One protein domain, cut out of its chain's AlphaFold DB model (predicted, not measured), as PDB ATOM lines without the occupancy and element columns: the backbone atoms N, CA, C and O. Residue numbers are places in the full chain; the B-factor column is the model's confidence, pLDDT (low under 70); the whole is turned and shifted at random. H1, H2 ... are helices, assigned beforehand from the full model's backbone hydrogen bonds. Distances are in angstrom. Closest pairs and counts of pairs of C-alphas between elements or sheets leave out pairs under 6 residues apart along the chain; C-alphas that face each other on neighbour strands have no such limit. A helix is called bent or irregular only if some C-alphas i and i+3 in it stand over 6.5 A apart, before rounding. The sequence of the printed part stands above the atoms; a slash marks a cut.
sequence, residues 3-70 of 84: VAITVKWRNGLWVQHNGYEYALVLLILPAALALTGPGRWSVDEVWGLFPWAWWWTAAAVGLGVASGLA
ATOM      1  N   VAL A   3      -2.301 -32.777 -27.221       67.44
ATOM      2  CA  VAL A   3      -0.941 -33.037 -26.700       67.44
ATOM      3  C   VAL A   3      -0.369 -31.875 -25.876       67.44
ATOM      4  O   VAL A   3       0.352 -32.103 -24.904       67.44
ATOM      5  N   ALA A   4      -0.712 -30.631 -26.229       66.38
ATOM      6  CA  ALA A   4      -0.303 -29.438 -25.487       66.38
ATOM      7  C   ALA A   4      -0.740 -29.511 -24.019       66.38
ATOM      8  O   ALA A   4       0.056 -29.274 -23.117       66.38
ATOM      9  N   ILE A   5      -1.990 -29.922 -23.803       69.69
ATOM     10  CA  ILE A   5      -2.611 -30.031 -22.482       69.69
ATOM     11  C   ILE A   5      -2.164 -31.322 -21.788       69.69
ATOM     12  O   ILE A   5      -1.887 -31.322 -20.594       69.69
ATOM     13  N   THR A   6      -2.070 -32.432 -22.524       64.75
ATOM     14  CA  THR A   6      -1.874 -33.753 -21.911       64.75
ATOM     15  C   THR A   6      -0.418 -34.096 -21.618       64.75
ATOM     16  O   THR A   6      -0.172 -34.931 -20.756       64.75
ATOM     17  N   VAL A   7       0.540 -33.508 -22.343       68.62
ATOM     18  CA  VAL A   7       1.969 -33.856 -22.223       68.62
ATOM     19  C   VAL A   7       2.827 -32.632 -21.926       68.62
ATOM     20  O   VAL A   7       3.696 -32.691 -21.062       68.62
ATOM     21  N   LYS A   8       2.597 -31.516 -22.627       75.81
ATOM     22  CA  LYS A   8       3.521 -30.372 -22.599       75.81
ATOM     23  C   LYS A   8       3.192 -29.290 -21.571       75.81
ATOM     24  O   LYS A   8       4.036 -28.439 -21.325       75.81
ATOM     25  N   TRP A   9       2.025 -29.343 -20.928       73.75
ATOM     26  CA  TRP A   9       1.592 -28.331 -19.955       73.75
ATOM     27  C   TRP A   9       2.591 -28.132 -18.802       73.75
ATOM     28  O   TRP A   9       2.812 -27.013 -18.348       73.75
ATOM     29  N   ARG A  10       3.252 -29.210 -18.362       78.06
ATOM     30  CA  ARG A  10       4.268 -29.168 -17.297       78.06
ATOM     31  C   ARG A  10       5.622 -28.598 -17.732       78.06
ATOM     32  O   ARG A  10       6.388 -28.193 -16.868       78.06
ATOM     33  N   ASN A  11       5.909 -28.541 -19.033       81.19
ATOM     34  CA  ASN A  11       7.205 -28.098 -19.564       81.19
ATOM     35  C   ASN A  11       7.299 -26.567 -19.721       81.19
ATOM     36  O   ASN A  11       8.289 -26.051 -20.233       81.19
ATOM     37  N   GLY A  12       6.272 -25.831 -19.289       85.62
ATOM     38  CA  GLY A  12       6.206 -24.379 -19.410       85.62
ATOM     39  C   GLY A  12       5.818 -23.901 -20.812       85.62
ATOM     40  O   GLY A  12       5.429 -24.680 -21.685       85.62
ATOM     41  N   LEU A  13       5.883 -22.583 -21.008       85.19
ATOM     42  CA  LEU A  13       5.420 -21.933 -22.233       85.19
ATOM     43  C   LEU A  13       6.369 -22.215 -23.403       85.19
ATOM     44  O   LEU A  13       5.957 -22.767 -24.417       85.19
ATOM     45  N   TRP A  14       7.644 -21.877 -23.237       91.06
ATOM     46  CA  TRP A  14       8.602 -21.737 -24.328       91.06
ATOM     47  C   TRP A  14       8.961 -23.049 -25.019       91.06
ATOM     48  O   TRP A  14       9.369 -24.021 -24.373       91.06
ATOM     49  N   VAL A  15       8.913 -23.053 -26.352       87.94
ATOM     50  CA  VAL A  15       9.257 -24.233 -27.163       87.94
ATOM     51  C   VAL A  15      10.707 -24.693 -26.949       87.94
ATOM     52  O   VAL A  15      10.986 -25.890 -27.015       87.94
ATOM     53  N   GLN A  16      11.606 -23.764 -26.599       87.50
ATOM     54  CA  GLN A  16      13.012 -24.029 -26.266       87.50
ATOM     55  C   GLN A  16      13.172 -25.020 -25.103       87.50
ATOM     56  O   GLN A  16      14.101 -25.820 -25.098       87.50
ATOM     57  N   HIS A  17      12.232 -25.015 -24.154       85.75
ATOM     58  CA  HIS A  17      12.204 -25.928 -23.007       85.75
ATOM     59  C   HIS A  17      11.255 -27.109 -23.234       85.75
ATOM     60  O   HIS A  17      10.744 -27.702 -22.288       85.75
ATOM     61  N   ASN A  18      10.980 -27.447 -24.497       81.69
ATOM     62  CA  ASN A  18       9.981 -28.444 -24.865       81.69
ATOM     63  C   ASN A  18       8.559 -28.084 -24.373       81.69
ATOM     64  O   ASN A  18       7.744 -28.979 -24.120       81.69
ATOM     65  N   GLY A  19       8.270 -26.784 -24.250       86.00
ATOM     66  CA  GLY A  19       6.975 -26.222 -23.872       86.00
ATOM     67  C   GLY A  19       5.914 -26.295 -24.973       86.00
ATOM     68  O   GLY A  19       6.130 -26.863 -26.053       86.00
ATOM     69  N   TYR A  20       4.732 -25.747 -24.687       87.88
ATOM     70  CA  TYR A  20       3.545 -25.866 -25.547       87.88
ATOM     71  C   TYR A  20       3.249 -24.643 -26.436       87.88
ATOM     72  O   TYR A  20       2.247 -24.662 -27.149       87.88
ATOM     73  N   GLU A  21       4.113 -23.624 -26.452       88.69
ATOM     74  CA  GLU A  21       3.992 -22.391 -27.254       88.69
ATOM     75  C   GLU A  21       3.558 -22.645 -28.698       88.69
ATOM     76  O   GLU A  21       2.557 -22.095 -29.143       88.69
ATOM     77  N   TYR A  22       4.252 -23.529 -29.419       88.62
ATOM     78  CA  TYR A  22       3.918 -23.813 -30.817       88.62
ATOM     79  C   TYR A  22       2.477 -24.319 -30.980       88.62
ATOM     80  O   TYR A  22       1.736 -23.870 -31.851       88.62
ATOM     81  N   ALA A  23       2.044 -25.220 -30.097       87.69
ATOM     82  CA  ALA A  23       0.684 -25.738 -30.120       87.69
ATOM     83  C   ALA A  23      -0.355 -24.682 -29.706       87.69
ATOM     84  O   ALA A  23      -1.477 -24.710 -30.211       87.69
ATOM     85  N   LEU A  24       0.010 -23.752 -28.817       87.81
ATOM     86  CA  LEU A  24      -0.825 -22.607 -28.455       87.81
ATOM     87  C   LEU A  24      -1.001 -21.665 -29.651       87.81
ATOM     88  O   LEU A  24      -2.126 -21.286 -29.961       87.81
ATOM     89  N   VAL A  25       0.079 -21.331 -30.357       91.75
ATOM     90  CA  VAL A  25       0.045 -20.472 -31.551       91.75
ATOM     91  C   VAL A  25      -0.833 -21.095 -32.638       91.75
ATOM     92  O   VAL A  25      -1.718 -20.426 -33.170       91.75
ATOM     93  N   LEU A  26      -0.671 -22.398 -32.892       89.25
ATOM     94  CA  LEU A  26      -1.513 -23.149 -33.829       89.25
ATOM     95  C   LEU A  26      -2.978 -23.287 -33.392       89.25
ATOM     96  O   LEU A  26      -3.813 -23.646 -34.214       89.25
ATOM     97  N   LEU A  27      -3.307 -23.047 -32.123       86.56
ATOM     98  CA  LEU A  27      -4.690 -23.002 -31.652       86.56
ATOM     99  C   LEU A  27      -5.266 -21.586 -31.781       86.56
ATOM    100  O   LEU A  27      -6.358 -21.414 -32.316       86.56
ATOM    101  N   ILE A  28      -4.534 -20.580 -31.296       90.25
ATOM    102  CA  ILE A  28      -5.014 -19.200 -31.177       90.25
ATOM    103  C   ILE A  28      -5.133 -18.526 -32.542       90.25
ATOM    104  O   ILE A  28      -6.153 -17.893 -32.793       90.25
ATOM    105  N   LEU A  29      -4.141 -18.658 -33.430       92.12
ATOM    106  CA  LEU A  29      -4.174 -18.010 -34.749       92.12
ATOM    107  C   LEU A  29      -5.413 -18.398 -35.571       92.12
ATOM    108  O   LEU A  29      -6.170 -17.504 -35.954       92.12
ATOM    109  N   PRO A  30      -5.681 -19.692 -35.830       87.75
ATOM    110  CA  PRO A  30      -6.865 -20.074 -36.590       87.75
ATOM    111  C   PRO A  30      -8.164 -19.796 -35.830       87.75
ATOM    112  O   PRO A  30      -9.157 -19.478 -36.472       87.75
ATOM    113  N   ALA A  31      -8.181 -19.848 -34.492       86.62
ATOM    114  CA  ALA A  31      -9.361 -19.449 -33.720       86.62
ATOM    115  C   ALA A  31      -9.666 -17.951 -33.878       86.62
ATOM    116  O   ALA A  31     -10.816 -17.579 -34.096       86.62
ATOM    117  N   ALA A  32      -8.643 -17.096 -33.826       88.75
ATOM    118  CA  ALA A  32      -8.785 -15.664 -34.055       88.75
ATOM    119  C   ALA A  32      -9.296 -15.387 -35.474       88.75
ATOM    120  O   ALA A  32     -10.260 -14.644 -35.629       88.75
ATOM    121  N   LEU A  33      -8.728 -16.037 -36.495       86.88
ATOM    122  CA  LEU A  33      -9.200 -15.918 -37.880       86.88
ATOM    123  C   LEU A  33     -10.635 -16.434 -38.056       86.88
ATOM    124  O   LEU A  33     -11.440 -15.803 -38.733       86.88
ATOM    125  N   ALA A  34     -10.996 -17.544 -37.412       83.19
ATOM    126  CA  ALA A  34     -12.342 -18.108 -37.494       83.19
ATOM    127  C   ALA A  34     -13.403 -17.252 -36.778       83.19
ATOM    128  O   ALA A  34     -14.577 -17.313 -37.138       83.19
ATOM    129  N   LEU A  35     -13.015 -16.474 -35.763       81.81
ATOM    130  CA  LEU A  35     -13.920 -15.581 -35.032       81.81
ATOM    131  C   LEU A  35     -13.993 -14.178 -35.642       81.81
ATOM    132  O   LEU A  35     -15.054 -13.562 -35.623       81.81
ATOM    133  N   THR A  36     -12.877 -13.662 -36.162       84.81
ATOM    134  CA  THR A  36     -12.788 -12.299 -36.722       84.81
ATOM    135  C   THR A  36     -13.019 -12.245 -38.233       84.81
ATOM    136  O   THR A  36     -13.293 -11.173 -38.768       84.81
ATOM    137  N   GLY A  37     -12.962 -13.393 -38.909       81.50
ATOM    138  CA  GLY A  37     -13.023 -13.504 -40.361       81.50
ATOM    139  C   GLY A  37     -11.641 -13.383 -41.026       81.50
ATOM    140  O   GLY A  37     -10.656 -13.005 -40.392       81.50
ATOM    141  N   PRO A  38     -11.546 -13.694 -42.328       82.69
ATOM    142  CA  PRO A  38     -10.289 -13.733 -43.076       82.69
ATOM    143  C   PRO A  38      -9.785 -12.336 -43.487       82.69
ATOM    144  O   PRO A  38      -8.646 -12.189 -43.927       82.69
ATOM    145  N   GLY A  39     -10.605 -11.294 -43.300       85.56
ATOM    146  CA  GLY A  39     -10.254  -9.895 -43.537       85.56
ATOM    147  C   GLY A  39     -10.367  -9.448 -45.000       85.56
ATOM    148  O   GLY A  39     -10.578 -10.238 -45.915       85.56
ATOM    149  N   ARG A  40     -10.191  -8.137 -45.219       84.62
ATOM    150  CA  ARG A  40     -10.424  -7.464 -46.516       84.62
ATOM    151  C   ARG A  40      -9.466  -7.854 -47.650       84.62
ATOM    152  O   ARG A  40      -9.730  -7.550 -48.802       84.62
ATOM    153  N   TRP A  41      -8.321  -8.444 -47.310       85.88
ATOM    154  CA  TRP A  41      -7.291  -8.869 -48.269       85.88
ATOM    155  C   TRP A  41      -7.350 -10.377 -48.546       85.88
ATOM    156  O   TRP A  41      -6.420 -10.938 -49.117       85.88
ATOM    157  N   SER A  42      -8.410 -11.048 -48.095       86.62
ATOM    158  CA  SER A  42      -8.596 -12.476 -48.322       86.62
ATOM    159  C   SER A  42      -9.096 -12.769 -49.733       86.62
ATOM    160  O   SER A  42      -9.787 -11.959 -50.349       86.62
ATOM    161  N   VAL A  43      -8.770 -13.962 -50.235       85.94
ATOM    162  CA  VAL A  43      -9.314 -14.464 -51.507       85.94
ATOM    163  C   VAL A  43     -10.832 -14.641 -51.407       85.94
ATOM    164  O   VAL A  43     -11.540 -14.377 -52.375       85.94
ATOM    165  N   ASP A  44     -11.337 -15.008 -50.225       84.31
ATOM    166  CA  ASP A  44     -12.767 -15.147 -49.941       84.31
ATOM    167  C   ASP A  44     -13.539 -13.836 -50.153       84.31
ATOM    168  O   ASP A  44     -14.624 -13.851 -50.735       84.31
ATOM    169  N   GLU A  45     -12.966 -12.702 -49.738       85.38
ATOM    170  CA  GLU A  45     -13.546 -11.374 -49.972       85.38
ATOM    171  C   GLU A  45     -13.505 -11.003 -51.461       85.38
ATOM    172  O   GLU A  45     -14.501 -10.539 -52.015       85.38
ATOM    173  N   VAL A  46     -12.381 -11.268 -52.143       89.94
ATOM    174  CA  VAL A  46     -12.224 -10.999 -53.588       89.94
ATOM    175  C   VAL A  46     -13.238 -11.787 -54.425       89.94
ATOM    176  O   VAL A  46     -13.686 -11.303 -55.464       89.94
ATOM    177  N   TRP A  47     -13.617 -12.986 -53.985       89.56
ATOM    178  CA  TRP A  47     -14.616 -13.829 -54.648       89.56
ATOM    179  C   TRP A  47     -16.040 -13.664 -54.104       89.56
ATOM    180  O   TRP A  47     -16.946 -14.348 -54.575       89.56
ATOM    181  N   GLY A  48     -16.262 -12.753 -53.152       86.25
ATOM    182  CA  GLY A  48     -17.593 -12.478 -52.607       86.25
ATOM    183  C   GLY A  48     -18.209 -13.664 -51.860       86.25
ATOM    184  O   GLY A  48     -19.426 -13.826 -51.858       86.25
ATOM    185  N   LEU A  49     -17.383 -14.508 -51.234       82.25
ATOM    186  CA  LEU A  49     -17.828 -15.679 -50.466       82.25
ATOM    187  C   LEU A  49     -18.323 -15.316 -49.051       82.25
ATOM    188  O   LEU A  49     -18.710 -16.199 -48.282       82.25
ATOM    189  N   PHE A  50     -18.325 -14.025 -48.705       78.81
ATOM    190  CA  PHE A  50     -18.812 -13.499 -47.432       78.81
ATOM    191  C   PHE A  50     -20.269 -13.006 -47.506       78.81
ATOM    192  O   PHE A  50     -20.661 -12.400 -48.502       78.81
ATOM    193  N   PRO A  51     -21.068 -13.191 -46.432       76.75
ATOM    194  CA  PRO A  51     -20.713 -13.823 -45.157       76.75
ATOM    195  C   PRO A  51     -20.817 -15.356 -45.201       76.75
ATOM    196  O   PRO A  51     -21.803 -15.908 -45.689       76.75
ATOM    197  N   TRP A  52     -19.839 -16.059 -44.616       77.00
ATOM    198  CA  TRP A  52     -19.974 -17.504 -44.425       77.00
ATOM    199  C   TRP A  52     -21.047 -17.823 -43.377       77.00
ATOM    200  O   TRP A  52     -21.357 -17.020 -42.492       77.00
ATOM    201  N   ALA A  53     -21.600 -19.032 -43.420       84.00
ATOM    202  CA  ALA A  53     -22.538 -19.481 -42.401       84.00
ATOM    203  C   ALA A  53     -21.819 -19.851 -41.088       84.00
ATOM    204  O   ALA A  53     -20.826 -20.572 -41.100       84.00
ATOM    205  N   TRP A  54     -22.346 -19.407 -39.940       80.69
ATOM    206  CA  TRP A  54     -21.736 -19.600 -38.610       80.69
ATOM    207  C   TRP A  54     -21.495 -21.070 -38.228       80.69
ATOM    208  O   TRP A  54     -20.612 -21.382 -37.426       80.69
ATOM    209  N   TRP A  55     -22.263 -21.994 -38.812       84.31
ATOM    210  CA  TRP A  55     -22.102 -23.424 -38.570       84.31
ATOM    211  C   TRP A  55     -20.781 -23.961 -39.132       84.31
ATOM    212  O   TRP A  55     -20.292 -24.959 -38.612       84.31
ATOM    213  N   TRP A  56     -20.156 -23.295 -40.113       85.62
ATOM    214  CA  TRP A  56     -18.809 -23.647 -40.570       85.62
ATOM    215  C   TRP A  56     -17.773 -23.472 -39.463       85.62
ATOM    216  O   TRP A  56     -16.916 -24.335 -39.286       85.62
ATOM    217  N   THR A  57     -17.897 -22.416 -38.654       83.25
ATOM    218  CA  THR A  57     -17.054 -22.210 -37.471       83.25
ATOM    219  C   THR A  57     -17.260 -23.339 -36.459       83.25
ATOM    220  O   THR A  57     -16.291 -23.931 -35.983       83.25
ATOM    221  N   ALA A  58     -18.516 -23.698 -36.171       86.81
ATOM    222  CA  ALA A  58     -18.834 -24.801 -35.262       86.81
ATOM    223  C   ALA A  58     -18.316 -26.156 -35.785       86.81
ATOM    224  O   ALA A  58     -17.725 -26.930 -35.027       86.81
ATOM    225  N   ALA A  59     -18.477 -26.421 -37.082       88.44
ATOM    226  CA  ALA A  59     -17.996 -27.629 -37.740       88.44
ATOM    227  C   ALA A  59     -16.464 -27.717 -37.719       88.44
ATOM    228  O   ALA A  59     -15.928 -28.772 -37.389       88.44
ATOM    229  N   ALA A  60     -15.752 -26.621 -37.996       86.25
ATOM    230  CA  ALA A  60     -14.291 -26.580 -37.956       86.25
ATOM    231  C   ALA A  60     -13.748 -26.871 -36.547       86.25
ATOM    232  O   ALA A  60     -12.825 -27.675 -36.391       86.25
ATOM    233  N   VAL A  61     -14.357 -26.280 -35.514       85.94
ATOM    234  CA  VAL A  61     -14.013 -26.569 -34.111       85.94
ATOM    235  C   VAL A  61     -14.282 -28.039 -33.783       85.94
ATOM    236  O   VAL A  61     -13.402 -28.720 -33.248       85.94
ATOM    237  N   GLY A  62     -15.461 -28.549 -34.148       89.31
ATOM    238  CA  GLY A  62     -15.844 -29.944 -33.928       89.31
ATOM    239  C   GLY A  62     -14.883 -30.929 -34.598       89.31
ATOM    240  O   GLY A  62     -14.380 -31.841 -33.941       89.31
ATOM    241  N   LEU A  63     -14.558 -30.707 -35.873       90.12
ATOM    242  CA  LEU A  63     -13.611 -31.522 -36.639       90.12
ATOM    243  C   LEU A  63     -12.202 -31.474 -36.043       90.12
ATOM    244  O   LEU A  63     -11.551 -32.514 -35.931       90.12
ATOM    245  N   GLY A  64     -11.737 -30.299 -35.611       86.00
ATOM    246  CA  GLY A  64     -10.425 -30.148 -34.982       86.00
ATOM    247  C   GLY A  64     -10.300 -30.928 -33.669       86.00
ATOM    248  O   GLY A  64      -9.285 -31.595 -33.428       86.00
ATOM    249  N   VAL A  65     -11.337 -30.892 -32.826       86.44
ATOM    250  CA  VAL A  65     -11.381 -31.668 -31.575       86.44
ATOM    251  C   VAL A  65     -11.489 -33.163 -31.872       86.44
ATOM    252  O   VAL A  65     -10.697 -33.945 -31.338       86.44
ATOM    253  N   ALA A  66     -12.411 -33.557 -32.754       89.62
ATOM    254  CA  ALA A  66     -12.637 -34.951 -33.122       89.62
ATOM    255  C   ALA A  66     -11.378 -35.594 -33.722       89.62
ATOM    256  O   ALA A  66     -10.982 -36.672 -33.284       89.62
ATOM    257  N   SER A  67     -10.688 -34.912 -34.643       87.50
ATOM    258  CA  SER A  67      -9.424 -35.389 -35.222       87.50
ATOM    259  C   SER A  67      -8.336 -35.570 -34.155       87.50
ATOM    260  O   SER A  67      -7.648 -36.595 -34.132       87.50
ATOM    261  N   GLY A  68      -8.205 -34.621 -33.220       84.31
ATOM    262  CA  GLY A  68      -7.221 -34.716 -32.139       84.31
ATOM    263  C   GLY A  68      -7.479 -35.882 -31.180       84.31
ATOM    264  O   GLY A  68      -6.529 -36.517 -30.714       84.31
ATOM    265  N   LEU A  69      -8.749 -36.179 -30.890       87.31
ATOM    266  CA  LEU A  69      -9.143 -37.336 -30.084       87.31
ATOM    267  C   LEU A  69      -8.968 -38.647 -30.853       87.31
ATOM    268  O   LEU A  69      -8.387 -39.582 -30.309       87.31
ATOM    269  N   ALA A  70      -9.388 -38.695 -32.117       88.75
ATOM    270  CA  ALA A  70      -9.220 -39.859 -32.980       88.75
ATOM    271  C   ALA A  70      -7.742 -40.252 -33.095       88.75
ATOM    272  O   ALA A  70      -7.393 -41.403 -32.857       88.75
TER     273      ALA A  70
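Overview. This is residues 3 to 70 of the 84 residues of an uncharacterized protein of Micromonospora sp. ALFpr18c (UniProt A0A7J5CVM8). The model is a loose, open U on its side: the two long helices H2 and H4 are its arms, running opposite ways, and the loop of residues 37 to 53, with the small helix H3 in it, makes the turn at one end of the long axis. The short, irregular helix H1 lies at the open end, near the beginning of H2, and few contacts join the parts. The printed part has 68 residues with four named helices, in the order H1, H2, H3, H4, and no named strand; its class is all helix. It is loose, with a radius of gyration of the C-alphas of 15.4 A, and flat, spanning 44 by 26 by 13 A.

Arrangement. Begin at H1, residues 3 to 11, and go on to H2, residues 21 to 36: they are close but not clearly touching, and their closest C-alphas, those of Ala 4 and Ala 23, are 6.0 A apart. Their lines stand at a steep tilt of 51 degrees, opposite ways. Next look at H3, residues 43 to 46, which is apart from H1, from H2 and from H4, residues 54 to 70. H4 and H2 run opposite ways at a shallow tilt of 21 degrees. They are close but not clearly touching, with the C-alphas of Ala 34 and Thr 57 the closest at 6.2 A. H1 and H4 are only just apart, at 8.5 A between closest C-alphas. In H4 every O i to N i+4 pair is within hydrogen-bond range, in H2 11 of 12, and in H1 2 of 5, beside 2 of 6 O i to N i+3 pairs; H3 is too short for an O i to N i+4 pair.

Along the chain. Find C-alpha 3 at (-0.941, -33.037, -26.700), where H1 begins; it is irregular, with C-alphas 7 and 10 standing 7.2 A apart. H2 starts at C-alpha 21, (3.992, -22.391, -27.254), and runs 21.7 A to C-alpha 36. It is neither bent nor irregular, but only just: C-alphas 27 and 30 are 6.1 A apart. H3 goes from Val 43 to Val 46. H4, the longest helix with 17 residues, runs 24.5 A from Trp 54 to Ala 70, whose C-alpha stands at (-9.220, -39.859, -32.980).

Size, cuts and confidence. Look for the two C-alphas farthest apart at Arg 10 and Gly 48, 44.8 A from each other. The printed part has no cut, and its three links between helices are short, not tight. The mean pLDDT of the printed part is 84.2; residues 3 to 7, which belong to H1, are under 70.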